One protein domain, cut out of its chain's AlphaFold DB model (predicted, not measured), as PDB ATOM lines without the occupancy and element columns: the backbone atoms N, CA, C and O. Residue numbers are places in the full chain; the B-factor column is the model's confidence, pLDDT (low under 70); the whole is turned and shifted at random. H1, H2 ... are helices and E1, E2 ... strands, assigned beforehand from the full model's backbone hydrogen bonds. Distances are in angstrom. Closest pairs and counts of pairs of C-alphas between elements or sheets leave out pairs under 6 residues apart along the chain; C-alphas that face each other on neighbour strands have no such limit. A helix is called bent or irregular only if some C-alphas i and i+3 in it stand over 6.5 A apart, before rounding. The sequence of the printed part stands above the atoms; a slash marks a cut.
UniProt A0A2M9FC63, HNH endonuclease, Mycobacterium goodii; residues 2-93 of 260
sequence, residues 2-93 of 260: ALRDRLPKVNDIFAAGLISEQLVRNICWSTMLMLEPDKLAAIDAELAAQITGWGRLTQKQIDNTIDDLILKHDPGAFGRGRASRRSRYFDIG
ATOM      1  N   ALA A   2     -57.139  -5.468   2.350       66.75
ATOM      2  CA  ALA A   2     -56.091  -4.984   3.266       66.75
ATOM      3  C   ALA A   2     -56.151  -3.482   3.641       66.75
ATOM      4  O   ALA A   2     -56.055  -3.167   4.820       66.75
ATOM      5  N   LEU A   3     -56.335  -2.567   2.679       79.56
ATOM      6  CA  LEU A   3     -56.395  -1.117   2.941       79.56
ATOM      7  C   LEU A   3     -57.581  -0.716   3.833       79.56
ATOM      8  O   LEU A   3     -57.390  -0.087   4.864       79.56
ATOM      9  N   ARG A   4     -58.798  -1.114   3.445       83.06
ATOM     10  CA  ARG A   4     -60.044  -0.725   4.122       83.06
ATOM     11  C   ARG A   4     -60.069  -1.129   5.597       83.06
ATOM     12  O   ARG A   4     -60.583  -0.376   6.413       83.06
ATOM     13  N   ASP A   5     -59.507  -2.291   5.914       83.12
ATOM     14  CA  ASP A   5     -59.598  -2.862   7.258       83.12
ATOM     15  C   ASP A   5     -58.401  -2.493   8.145       83.12
ATOM     16  O   ASP A   5     -58.540  -2.410   9.362       83.12
ATOM     17  N   ARG A   6     -57.214  -2.280   7.555       87.19
ATOM     18  CA  ARG A   6     -55.965  -2.065   8.309       87.19
ATOM     19  C   ARG A   6     -55.465  -0.624   8.289       87.19
ATOM     20  O   ARG A   6     -54.848  -0.202   9.257       87.19
ATOM     21  N   LEU A   7     -55.686   0.091   7.187       91.94
ATOM     22  CA  LEU A   7     -55.154   1.433   6.926       91.94
ATOM     23  C   LEU A   7     -56.252   2.341   6.324       91.94
ATOM     24  O   LEU A   7     -56.154   2.760   5.163       91.94
ATOM     25  N   PRO A   8     -57.354   2.585   7.061       93.19
ATOM     26  CA  PRO A   8     -58.526   3.275   6.530       93.19
ATOM     27  C   PRO A   8     -58.243   4.720   6.095       93.19
ATOM     28  O   PRO A   8     -58.828   5.176   5.115       93.19
ATOM     29  N   LYS A   9     -57.323   5.443   6.741       94.69
ATOM     30  CA  LYS A   9     -57.018   6.834   6.361       94.69
ATOM     31  C   LYS A   9     -56.196   6.903   5.080       94.69
ATOM     32  O   LYS A   9     -56.468   7.738   4.219       94.69
ATOM     33  N   VAL A  10     -55.219   6.010   4.912       94.00
ATOM     34  CA  VAL A  10     -54.506   5.876   3.629       94.00
ATOM     35  C   VAL A  10     -55.471   5.424   2.527       94.00
ATOM     36  O   VAL A  10     -55.366   5.894   1.393       94.00
ATOM     37  N   ASN A  11     -56.448   4.571   2.854       94.38
ATOM     38  CA  ASN A  11     -57.495   4.167   1.918       94.38
ATOM     39  C   ASN A  11     -58.327   5.359   1.421       94.38
ATOM     40  O   ASN A  11     -58.602   5.422   0.226       94.38
ATOM     41  N   ASP A  12     -58.682   6.312   2.285       95.44
ATOM     42  CA  ASP A  12     -59.434   7.510   1.882       95.44
ATOM     43  C   ASP A  12     -58.642   8.378   0.890       95.44
ATOM     44  O   ASP A  12     -59.185   8.860  -0.106       95.44
ATOM     45  N   ILE A  13     -57.331   8.520   1.102       94.94
ATOM     46  CA  ILE A  13     -56.433   9.270   0.208       94.94
ATOM     47  C   ILE A  13     -56.269   8.559  -1.138       94.94
ATOM     48  O   ILE A  13     -56.262   9.203  -2.191       94.94
ATOM     49  N   PHE A  14     -56.155   7.230  -1.120       93.69
ATOM     50  CA  PHE A  14     -56.107   6.430  -2.340       93.69
ATOM     51  C   PHE A  14     -57.427   6.491  -3.113       93.69
ATOM     52  O   PHE A  14     -57.414   6.682  -4.327       93.69
ATOM     53  N   ALA A  15     -58.566   6.403  -2.420       93.19
ATOM     54  CA  ALA A  15     -59.892   6.536  -3.019       93.19
ATOM     55  C   ALA A  15     -60.116   7.928  -3.635       93.19
ATOM     56  O   ALA A  15     -60.819   8.050  -4.636       93.19
ATOM     57  N   ALA A  16     -59.472   8.962  -3.087       93.69
ATOM     58  CA  ALA A  16     -59.432  10.303  -3.663       93.69
ATOM     59  C   ALA A  16     -58.469  10.444  -4.865       93.69
ATOM     60  O   ALA A  16     -58.398  11.517  -5.463       93.69
ATOM     61  N   GLY A  17     -57.720   9.395  -5.229       93.12
ATOM     62  CA  GLY A  17     -56.795   9.391  -6.367       93.12
ATOM     63  C   GLY A  17     -55.509  10.194  -6.146       93.12
ATOM     64  O   GLY A  17     -54.837  10.551  -7.111       93.12
ATOM     65  N   LEU A  18     -55.160  10.500  -4.893       93.38
ATOM     66  CA  LEU A  18     -54.037  11.387  -4.562       93.38
ATOM     67  C   LEU A  18     -52.683  10.669  -4.472       93.38
ATOM     68  O   LEU A  18     -51.644  11.324  -4.398       93.38
ATOM     69  N   ILE A  19     -52.682   9.335  -4.458       92.75
ATOM     70  CA  ILE A  19     -51.477   8.502  -4.373       92.75
ATOM     71  C   ILE A  19     -51.551   7.349  -5.370       92.75
ATOM     72  O   ILE A  19     -52.633   6.874  -5.713       92.75
ATOM     73  N   SER A  20     -50.389   6.896  -5.844       89.56
ATOM     74  CA  SER A  20     -50.313   5.807  -6.813       89.56
ATOM     75  C   SER A  20     -50.553   4.444  -6.167       89.56
ATOM     76  O   SER A  20     -50.266   4.207  -4.992       89.56
ATOM     77  N   GLU A  21     -51.032   3.513  -6.982       87.75
ATOM     78  CA  GLU A  21     -51.265   2.128  -6.582       87.75
ATOM     79  C   GLU A  21     -49.958   1.427  -6.150       87.75
ATOM     80  O   GLU A  21     -49.933   0.719  -5.143       87.75
ATOM     81  N   GLN A  22     -48.840   1.727  -6.819       83.81
ATOM     82  CA  GLN A  22     -47.514   1.223  -6.452       83.81
ATOM     83  C   GLN A  22     -47.102   1.651  -5.035       83.81
ATOM     84  O   GLN A  22     -46.571   0.847  -4.266       83.81
ATOM     85  N   LEU A  23     -47.361   2.912  -4.669       87.50
ATOM     86  CA  LEU A  23     -47.050   3.429  -3.336       87.50
ATOM     87  C   LEU A  23     -47.905   2.741  -2.265       87.50
ATOM     88  O   LEU A  23     -47.397   2.357  -1.212       87.50
ATOM     89  N   VAL A  24     -49.185   2.522  -2.562       89.62
ATOM     90  CA  VAL A  24     -50.098   1.768  -1.697       89.62
ATOM     91  C   VAL A  24     -49.611   0.338  -1.474       89.62
ATOM     92  O   VAL A  24     -49.540  -0.099  -0.323       89.62
ATOM     93  N   ARG A  25     -49.232  -0.387  -2.538       84.69
ATOM     94  CA  ARG A  25     -48.676  -1.745  -2.418       84.69
ATOM     95  C   ARG A  25     -47.475  -1.775  -1.484       84.69
ATOM     96  O   ARG A  25     -47.414  -2.633  -0.604       84.69
ATOM     97  N   ASN A  26     -46.566  -0.816  -1.644       83.25
ATOM     98  CA  ASN A  26     -45.377  -0.717  -0.810       83.25
ATOM     99  C   ASN A  26     -45.731  -0.534   0.675       83.25
ATOM    100  O   ASN A  26     -45.244  -1.258   1.538       83.25
ATOM    101  N   ILE A  27     -46.661   0.371   0.979       87.50
ATOM    102  CA  ILE A  27     -47.114   0.622   2.352       87.50
ATOM    103  C   ILE A  27     -47.795  -0.606   2.958       87.50
ATOM    104  O   ILE A  27     -47.522  -0.963   4.107       87.50
ATOM    105  N   CYS A  28     -48.667  -1.278   2.203       86.25
ATOM    106  CA  CYS A  28     -49.318  -2.505   2.662       86.25
ATOM    107  C   CYS A  28     -48.299  -3.605   2.982       86.25
ATOM    108  O   CYS A  28     -48.458  -4.308   3.982       86.25
ATOM    109  N   TRP A  29     -47.257  -3.732   2.159       81.31
ATOM    110  CA  TRP A  29     -46.177  -4.688   2.368       81.31
ATOM    111  C   TRP A  29     -45.364  -4.367   3.625       81.31
ATOM    112  O   TRP A  29     -45.244  -5.208   4.519       81.31
ATOM    113  N   SER A  30     -44.878  -3.132   3.760       76.88
ATOM    114  CA  SER A  30     -44.044  -2.719   4.897       76.88
ATOM    115  C   SER A  30     -44.781  -2.801   6.236       76.88
ATOM    116  O   SER A  30     -44.194  -3.151   7.258       76.88
ATOM    117  N   THR A  31     -46.094  -2.570   6.237       81.88
ATOM    118  CA  THR A  31     -46.932  -2.671   7.443       81.88
ATOM    119  C   THR A  31     -47.444  -4.090   7.722       81.88
ATOM    120  O   THR A  31     -48.097  -4.318   8.741       81.88
ATOM    121  N   MET A  32     -47.161  -5.091   6.878       75.81
ATOM    122  CA  MET A  32     -47.690  -6.460   7.023       75.81
ATOM    123  C   MET A  32     -47.219  -7.181   8.298       75.81
ATOM    124  O   MET A  32     -47.946  -8.009   8.834       75.81
ATOM    125  N   LEU A  33     -46.048  -6.825   8.832       67.38
ATOM    126  CA  LEU A  33     -45.460  -7.451  10.028       67.38
ATOM    127  C   LEU A  33     -46.054  -6.943  11.360       67.38
ATOM    128  O   LEU A  33     -45.610  -7.352  12.437       67.38
ATOM    129  N   MET A  34     -47.041  -6.044  11.304       67.44
ATOM    130  CA  MET A  34     -47.655  -5.429  12.478       67.44
ATOM    131  C   MET A  34     -48.868  -6.213  12.962       67.44
ATOM    132  O   MET A  34     -49.846  -6.377  12.235       67.44
ATOM    133  N   LEU A  35     -48.798  -6.654  14.218       63.53
ATOM    134  CA  LEU A  35     -49.829  -7.460  14.877       63.53
ATOM    135  C   LEU A  35     -50.707  -6.646  15.844       63.53
ATOM    136  O   LEU A  35     -51.777  -7.109  16.216       63.53
ATOM    137  N   GLU A  36     -50.265  -5.456  16.263       81.69
ATOM    138  CA  GLU A  36     -50.957  -4.628  17.262       81.69
ATOM    139  C   GLU A  36     -51.809  -3.533  16.574       81.69
ATOM    140  O   GLU A  36     -51.232  -2.651  15.929       81.69
ATOM    141  N   PRO A  37     -53.155  -3.556  16.701       83.31
ATOM    142  CA  PRO A  37     -54.052  -2.637  15.988       83.31
ATOM    143  C   PRO A  37     -53.824  -1.151  16.293       83.31
ATOM    144  O   PRO A  37     -53.838  -0.332  15.377       83.31
ATOM    145  N   ASP A  38     -53.554  -0.800  17.553       86.25
ATOM    146  CA  ASP A  38     -53.403   0.602  17.971       86.25
ATOM    147  C   ASP A  38     -52.176   1.266  17.332       86.25
ATOM    148  O   ASP A  38     -52.227   2.418  16.897       86.25
ATOM    149  N   LYS A  39     -51.076   0.516  17.208       87.81
ATOM    150  CA  LYS A  39     -49.854   0.987  16.540       87.81
ATOM    151  C   LYS A  39     -50.077   1.165  15.048       87.81
ATOM    152  O   LYS A  39     -49.637   2.157  14.474       87.81
ATOM    153  N   LEU A  40     -50.797   0.230  14.432       88.88
ATOM    154  CA  LEU A  40     -51.138   0.314  13.019       88.88
ATOM    155  C   LEU A  40     -52.036   1.526  12.730       88.88
ATOM    156  O   LEU A  40     -51.806   2.222  11.747       88.88
ATOM    157  N   ALA A  41     -52.980   1.846  13.621       90.94
ATOM    158  CA  ALA A  41     -53.826   3.035  13.510       90.94
ATOM    159  C   ALA A  41     -53.042   4.354  13.671       90.94
ATOM    160  O   ALA A  41     -53.333   5.337  12.982       90.94
ATOM    161  N   ALA A  42     -52.038   4.394  14.555       92.19
ATOM    162  CA  ALA A  42     -51.149   5.551  14.698       92.19
ATOM    163  C   ALA A  42     -50.291   5.770  13.439       92.19
ATOM    164  O   ALA A  42     -50.155   6.894  12.955       92.19
ATOM    165  N   ILE A  43     -49.782   4.678  12.872       92.12
ATOM    166  CA  ILE A  43     -49.005   4.676  11.630       92.12
ATOM    167  C   ILE A  43     -49.853   5.103  10.437       92.12
ATOM    168  O   ILE A  43     -49.415   5.946   9.661       92.12
ATOM    169  N   ASP A  44     -51.073   4.578  10.315       93.38
ATOM    170  CA  ASP A  44     -52.042   4.977   9.291       93.38
ATOM    171  C   ASP A  44     -52.318   6.485   9.344       93.38
ATOM    172  O   ASP A  44     -52.310   7.163   8.318       93.38
ATOM    173  N   ALA A  45     -52.486   7.039  10.549       94.69
ATOM    174  CA  ALA A  45     -52.697   8.469  10.742       94.69
ATOM    175  C   ALA A  45     -51.496   9.317  10.299       94.69
ATOM    176  O   ALA A  45     -51.687  10.332   9.627       94.69
ATOM    177  N   GLU A  46     -50.277   8.920  10.669       94.31
ATOM    178  CA  GLU A  46     -49.073   9.682  10.321       94.31
ATOM    179  C   GLU A  46     -48.715   9.536   8.838       94.31
ATOM    180  O   GLU A  46     -48.384  10.532   8.198       94.31
ATOM    181  N   LEU A  47     -48.876   8.343   8.254       93.69
ATOM    182  CA  LEU A  47     -48.747   8.135   6.810       93.69
ATOM    183  C   LEU A  47     -49.729   9.023   6.051       93.69
ATOM    184  O   LEU A  47     -49.309   9.785   5.180       93.69
ATOM    185  N   ALA A  48     -51.012   8.987   6.414       94.50
ATOM    186  CA  ALA A  48     -52.041   9.788   5.762       94.50
ATOM    187  C   ALA A  48     -51.743  11.298   5.808       94.50
ATOM    188  O   ALA A  48     -52.041  12.015   4.854       94.50
ATOM    189  N   ALA A  49     -51.103  11.785   6.874       94.94
ATOM    190  CA  ALA A  49     -50.765  13.198   7.014       94.94
ATOM    191  C   ALA A  49     -49.659  13.681   6.054       94.94
ATOM    192  O   ALA A  49     -49.626  14.866   5.727       94.94
ATOM    193  N   GLN A  50     -48.754  12.802   5.610       93.81
ATOM    194  CA  GLN A  50     -47.546  13.207   4.870       93.81
ATOM    195  C   GLN A  50     -47.412  12.612   3.462       93.81
ATOM    196  O   GLN A  50     -46.679  13.157   2.634       93.81
ATOM    197  N   ILE A  51     -48.118  11.518   3.168       92.88
ATOM    198  CA  ILE A  51     -47.922  10.700   1.960       92.88
ATOM    199  C   ILE A  51     -48.157  11.450   0.643       92.88
ATOM    200  O   ILE A  51     -47.486  11.184  -0.352       92.88
ATOM    201  N   THR A  52     -49.058  12.433   0.624       92.69
ATOM    202  CA  THR A  52     -49.333  13.258  -0.565       92.69
ATOM    203  C   THR A  52     -48.157  14.172  -0.930       92.69
ATOM    204  O   THR A  52     -48.036  14.593  -2.080       92.69
ATOM    205  N   GLY A  53     -47.243  14.440   0.009       91.44
ATOM    206  CA  GLY A  53     -46.032  15.235  -0.211       91.44
ATOM    207  C   GLY A  53     -44.849  14.457  -0.798       91.44
ATOM    208  O   GLY A  53     -43.823  15.052  -1.125       91.44
ATOM    209  N   TRP A  54     -44.952  13.134  -0.944       90.25
ATOM    210  CA  TRP A  54     -43.815  12.266  -1.275       90.25
ATOM    211  C   TRP A  54     -43.481  12.159  -2.764       90.25
ATOM    212  O   TRP A  54     -42.515  11.488  -3.115       90.25
ATOM    213  N   GLY A  55     -44.206  12.846  -3.651       82.38
ATOM    214  CA  GLY A  55     -44.038  12.714  -5.108       82.38
ATOM    215  C   GLY A  55     -42.633  13.018  -5.659       82.38
ATOM    216  O   GLY A  55     -42.353  12.701  -6.809       82.38
ATOM    217  N   ARG A  56     -41.737  13.620  -4.862       87.56
ATOM    218  CA  ARG A  56     -40.335  13.907  -5.230       87.56
ATOM    219  C   ARG A  56     -39.327  12.895  -4.678       87.56
ATOM    220  O   ARG A  56     -38.140  13.012  -4.976       87.56
ATOM    221  N   LEU A  57     -39.767  11.960  -3.839       87.38
ATOM    222  CA  LEU A  57     -38.904  10.956  -3.232       87.38
ATOM    223  C   LEU A  57     -38.653   9.809  -4.215       87.38
ATOM    224  O   LEU A  57     -39.548   9.359  -4.926       87.38
ATOM    225  N   THR A  58     -37.420   9.313  -4.229       86.69
ATOM    226  CA  THR A  58     -37.085   8.041  -4.885       86.69
ATOM    227  C   THR A  58     -37.701   6.869  -4.120       86.69
ATOM    228  O   THR A  58     -37.960   6.982  -2.922       86.69
ATOM    229  N   GLN A  59     -37.850   5.710  -4.769       77.31
ATOM    230  CA  GLN A  59     -38.365   4.499  -4.117       77.31
ATOM    231  C   GLN A  59     -37.608   4.173  -2.816       77.31
ATOM    232  O   GLN A  59     -38.220   3.998  -1.773       77.31
ATOM    233  N   LYS A  60     -36.271   4.229  -2.842       74.12
ATOM    234  CA  LYS A  60     -35.431   3.984  -1.659       74.12
ATOM    235  C   LYS A  60     -35.676   4.987  -0.525       74.12
ATOM    236  O   LYS A  60     -35.591   4.633   0.644       74.12
ATOM    237  N   GLN A  61     -35.952   6.250  -0.852       81.62
ATOM    238  CA  GLN A  61     -36.282   7.263   0.154       81.62
ATOM    239  C   GLN A  61     -37.673   7.036   0.741       81.62
ATOM    240  O   GLN A  61     -37.849   7.223   1.941       81.62
ATOM    241  N   ILE A  62     -38.636   6.611  -0.081       84.69
ATOM    242  CA  ILE A  62     -39.972   6.216   0.378       84.69
ATOM    243  C   ILE A  62     -39.847   5.043   1.353       84.69
ATOM    244  O   ILE A  62     -40.365   5.133   2.461       84.69
ATOM    245  N   ASP A  63     -39.102   4.000   0.981       78.75
ATOM    246  CA  ASP A  63     -38.889   2.814   1.818       78.75
ATOM    247  C   ASP A  63     -38.282   3.195   3.174       78.75
ATOM    248  O   ASP A  63     -38.848   2.868   4.214       78.75
ATOM    249  N   ASN A  64     -37.202   3.985   3.168       81.69
ATOM    250  CA  ASN A  64     -36.567   4.468   4.396       81.69
ATOM    251  C   ASN A  64     -37.525   5.307   5.257       81.69
ATOM    252  O   ASN A  64     -37.546   5.162   6.472       81.69
ATOM    253  N   THR A  65     -38.338   6.170   4.639       89.38
ATOM    254  CA  THR A  65     -39.278   7.026   5.381       89.38
ATOM    255  C   THR A  65     -40.386   6.194   6.034       89.38
ATOM    256  O   THR A  65     -40.794   6.475   7.162       89.38
ATOM    257  N   ILE A  66     -40.873   5.157   5.344       87.25
ATOM    258  CA  ILE A  66     -41.839   4.207   5.906       87.25
ATOM    259  C   ILE A  66     -41.196   3.422   7.057       87.25
ATOM    260  O   ILE A  66     -41.814   3.294   8.114       87.25
ATOM    261  N   ASP A  67     -39.963   2.944   6.884       84.12
ATOM    262  CA  ASP A  67     -39.226   2.212   7.918       84.12
ATOM    263  C   ASP A  67     -38.983   3.066   9.171       84.12
ATOM    264  O   ASP A  67     -39.204   2.590  10.287       84.12
ATOM    265  N   ASP A  68     -38.609   4.337   9.009       87.00
ATOM    266  CA  ASP A  68     -38.416   5.282  10.114       87.00
ATOM    267  C   ASP A  68     -39.722   5.528  10.882       87.00
ATOM    268  O   ASP A  68     -39.744   5.544  12.118       87.00
ATOM    269  N   LEU A  69     -40.837   5.667  10.162       90.00
ATOM    270  CA  LEU A  69     -42.158   5.842  10.760       90.00
ATOM    271  C   LEU A  69     -42.591   4.581  11.521       90.00
ATOM    272  O   LEU A  69     -43.093   4.672  12.643       90.00
ATOM    273  N   ILE A  70     -42.349   3.400  10.954       87.00
ATOM    274  CA  ILE A  70     -42.581   2.121  11.631       87.00
ATOM    275  C   ILE A  70     -41.719   2.021  12.895       87.00
ATOM    276  O   ILE A  70     -42.234   1.658  13.951       87.00
ATOM    277  N   LEU A  71     -40.434   2.376  12.819       84.69
ATOM    278  CA  LEU A  71     -39.504   2.313  13.947       84.69
ATOM    279  C   LEU A  71     -39.935   3.244  15.084       84.69
ATOM    280  O   LEU A  71     -39.828   2.876  16.254       84.69
ATOM    281  N   LYS A  72     -40.436   4.431  14.737       88.62
ATOM    282  CA  LYS A  72     -40.934   5.436  15.681       88.62
ATOM    283  C   LYS A  72     -42.129   4.929  16.492       88.62
ATOM    284  O   LYS A  72     -42.151   5.106  17.708       88.62
ATOM    285  N   HIS A  73     -43.115   4.317  15.837       87.44
ATOM    286  CA  HIS A  73     -44.361   3.867  16.481       87.44
ATOM    287  C   HIS A  73     -44.271   2.467  17.078       87.44
ATOM    288  O   HIS A  73     -44.960   2.136  18.045       87.44
ATOM    289  N   ASP A  74     -43.418   1.627  16.507       82.19
ATOM    290  CA  ASP A  74     -43.248   0.247  16.918       82.19
ATOM    291  C   ASP A  74     -41.781  -0.180  16.799       82.19
ATOM    292  O   ASP A  74     -41.415  -0.932  15.894       82.19
ATOM    293  N   PRO A  75     -40.918   0.202  17.759       79.19
ATOM    294  CA  PRO A  75     -39.529  -0.262  17.783       79.19
ATOM    295  C   PRO A  75     -39.427  -1.798  17.778       79.19
ATOM    296  O   PRO A  75     -38.476  -2.390  17.263       79.19
ATOM    297  N   GLY A  76     -40.452  -2.460  18.326       71.69
ATOM    298  CA  GLY A  76     -40.614  -3.908  18.325       71.69
ATOM    299  C   GLY A  76     -41.056  -4.502  16.985       71.69
ATOM    300  O   GLY A  76     -40.895  -5.710  16.823       71.69
ATOM    301  N   ALA A  77     -41.546  -3.718  16.015       68.69
ATOM    302  CA  ALA A  77     -41.944  -4.191  14.681       68.69
ATOM    303  C   ALA A  77     -40.784  -4.888  13.989       68.69
ATOM    304  O   ALA A  77     -40.934  -5.997  13.487       68.69
ATOM    305  N   PHE A  78     -39.597  -4.283  14.028       66.38
ATOM    306  CA  PHE A  78     -38.397  -4.890  13.470       66.38
ATOM    307  C   PHE A  78     -37.848  -5.996  14.354       66.38
ATOM    308  O   PHE A  78     -37.158  -6.854  13.834       66.38
ATOM    309  N   GLY A  79     -38.151  -6.033  15.653       58.56
ATOM    310  CA  GLY A  79     -37.797  -7.137  16.551       58.56
ATOM    311  C   GLY A  79     -38.647  -8.390  16.318       58.56
ATOM    312  O   GLY A  79     -38.106  -9.488  16.202       58.56
ATOM    313  N   ARG A  80     -39.966  -8.229  16.171       64.75
ATOM    314  CA  ARG A  80     -40.925  -9.275  15.778       64.75
ATOM    315  C   ARG A  80     -40.756  -9.661  14.323       64.75
ATOM    316  O   ARG A  80     -40.687 -10.843  14.016       64.75
ATOM    317  N   GLY A  81     -40.560  -8.669  13.465       54.53
ATOM    318  CA  GLY A  81     -40.075  -8.826  12.109       54.53
ATOM    319  C   GLY A  81     -38.774  -9.606  12.114       54.53
ATOM    320  O   GLY A  81     -38.684 -10.570  11.391       54.53
ATOM    321  N   ARG A  82     -37.796  -9.306  12.975       48.66
ATOM    322  CA  ARG A  82     -36.537 -10.057  13.130       48.66
ATOM    323  C   ARG A  82     -36.756 -11.457  13.694       48.66
ATOM    324  O   ARG A  82     -36.012 -12.340  13.309       48.66
ATOM    325  N   ALA A  83     -37.742 -11.689  14.557       49.59
ATOM    326  CA  ALA A  83     -38.097 -13.016  15.067       49.59
ATOM    327  C   ALA A  83     -38.776 -13.886  13.989       49.59
ATOM    328  O   ALA A  83     -38.372 -15.025  13.794       49.59
ATOM    329  N   SER A  84     -39.701 -13.318  13.211       50.03
ATOM    330  CA  SER A  84     -40.296 -13.909  11.999       50.03
ATOM    331  C   SER A  84     -39.282 -14.031  10.841       50.03
ATOM    332  O   SER A  84     -39.290 -14.990  10.082       50.03
ATOM    333  N   ARG A  85     -38.315 -13.113  10.748       49.62
ATOM    334  CA  ARG A  85     -37.159 -13.144   9.828       49.62
ATOM    335  C   ARG A  85     -36.022 -14.037  10.345       49.62
ATOM    336  O   ARG A  85     -35.035 -14.200   9.632       49.62
ATOM    337  N   ARG A  86     -36.124 -14.560  11.576       49.97
ATOM    338  CA  ARG A  86     -35.242 -15.597  12.138       49.97
ATOM    339  C   ARG A  86     -35.784 -17.002  11.873       49.97
ATOM    340  O   ARG A  86     -35.019 -17.950  12.008       49.97
ATOM    341  N   SER A  87     -37.046 -17.149  11.465       55.31
ATOM    342  CA  SER A  87     -37.517 -18.396  10.864       55.31
ATOM    343  C   SER A  87     -37.108 -18.471   9.396       55.31
ATOM    344  O   SER A  87     -37.181 -17.486   8.662       55.31
ATOM    345  N   ARG A  88     -36.669 -19.661   8.984       68.12
ATOM    346  CA  ARG A  88     -36.487 -20.026   7.579       68.12
ATOM    347  C   ARG A  88     -37.872 -20.098   6.939       68.12
ATOM    348  O   ARG A  88     -38.715 -20.838   7.437       68.12
ATOM    349  N   TYR A  89     -38.104 -19.310   5.895       69.06
ATOM    350  CA  TYR A  89     -39.354 -19.327   5.138       69.06
ATOM    351  C   TYR A  89     -39.072 -19.060   3.662       69.06
ATOM    352  O   TYR A  89     -38.100 -18.380   3.316       69.06
ATOM    353  N   PHE A  90     -39.915 -19.626   2.808       79.25
ATOM    354  CA  PHE A  90     -39.843 -19.505   1.364       79.25
ATOM    355  C   PHE A  90     -41.263 -19.664   0.825       79.25
ATOM    356  O   PHE A  90     -41.796 -20.771   0.796       79.25
ATOM    357  N   ASP A  91     -41.869 -18.541   0.465       78.19
ATOM    358  CA  ASP A  91     -43.248 -18.438   0.014       78.19
ATOM    359  C   ASP A  91     -43.281 -18.130  -1.484       78.19
ATOM    360  O   ASP A  91     -42.487 -17.337  -2.004       78.19
ATOM    361  N   ILE A  92     -44.231 -18.756  -2.172       86.12
ATOM    362  CA  ILE A  92     -44.502 -18.540  -3.590       86.12
ATOM    363  C   ILE A  92     -45.906 -17.957  -3.708       86.12
ATOM    364  O   ILE A  92     -46.876 -18.525  -3.207       86.12
ATOM    365  N   GLY A  93     -46.000 -16.836  -4.407       78.94
ATOM    366  CA  GLY A  93     -47.217 -16.082  -4.625       78.94
ATOM    367  C   GLY A  93     -47.387 -14.906  -3.667       78.94
ATOM    368  O   GLY A  93     -46.937 -14.892  -2.522       78.94
TER     369      GLY A  93
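This is residues 2 to 93 of the 260 residues of the protein "HNH endonuclease" of Mycobacterium goodii (UniProt A0A2M9FC63). A helical hairpin of the kinked H4 and H5 makes one side of a compact body, with the shorter helices H2 and H3 packed on it, H2 on H4 and H3 on H5, and little H1 beside the first residues of H4. H6 turns off at a corner after H5, and from it a tail, residues 85 to 93 with the strand E1, sticks out. The printed part has 92 residues, with six named helices and one named strand in the order H1, H2, H3, H4, H5, H6, E1; the class is mostly helix. The whole is compact, with a radius of gyration of the C-alphas of 13.3 A, and spans 39 by 27 by 23 A.

H1, residues 2 to 6, and H2, residues 8 to 15, touch only at the corner, and only just, with 3 pairs of C-alphas within 8 A; the closest C-alphas are those of Leu 3 and Asn 11, 5.5 A apart. H3, residues 21 to 30, is close to H2 but not clearly touching it, the closest C-alphas being those of Phe 14 and Val 24 at 7.6 A; the two run opposite ways at a shallow tilt of 19 degrees. H4, residues 37 to 56, has a kink of 50 degrees near residue 50 and is irregular, with C-alphas 49 and 52 7.7 A apart. With residues 44 to 48 alone it touches H2, the same way at a shallow tilt of 31 degrees; the closest C-alphas are those of Val 10 and Ala 48, 5.1 A apart. H4 and H5, residues 59 to 73, form a helical hairpin and touch, opposite ways at a shallow tilt of 30 degrees; the closest C-alphas are those of Lys 39 and His 73, 6.2 A apart. H5 touches H3 with residues 63 to 67 alone, the same way at a steep tilt of 42 degrees; the closest C-alphas are those of Ile 27 and Ile 66, 7.3 A apart. H6, residues 77 to 84, touches H5 only at the corner, and only just, with 3 pairs of C-alphas within 8 A, the closest those of Leu 71 and Ala 77 at 7.0 A; they are about perpendicular, at 83 degrees. Each O i to N i+4 pair is within hydrogen-bond range in H1, H2, H3, H5 and H6, and 11 of 16 are in H4.

H1 begins at C-alpha 2, at (-56.091, -4.984, 3.266), and is 5.8 A long; H2 measures 10.2 A and H3 14.4 A. H4 runs 30.2 A from C-alpha 37 at (-54.052, -2.637, 15.988), H5 21.5 A and H6 10.2 A. E1, residues 89 to 92, is 10.2 A long, ends at C-alpha 92 at (-44.502, -18.540, -3.590), and pairs with no named strand.

The printed part has no cut and no long link. The C-alphas farthest apart are those of Ala 16 and Arg 88, 39.7 A. Mean pLDDT of the printed part is 82.2; residue 2, residues 33 to 35 and residues 77 to 89 are under 70.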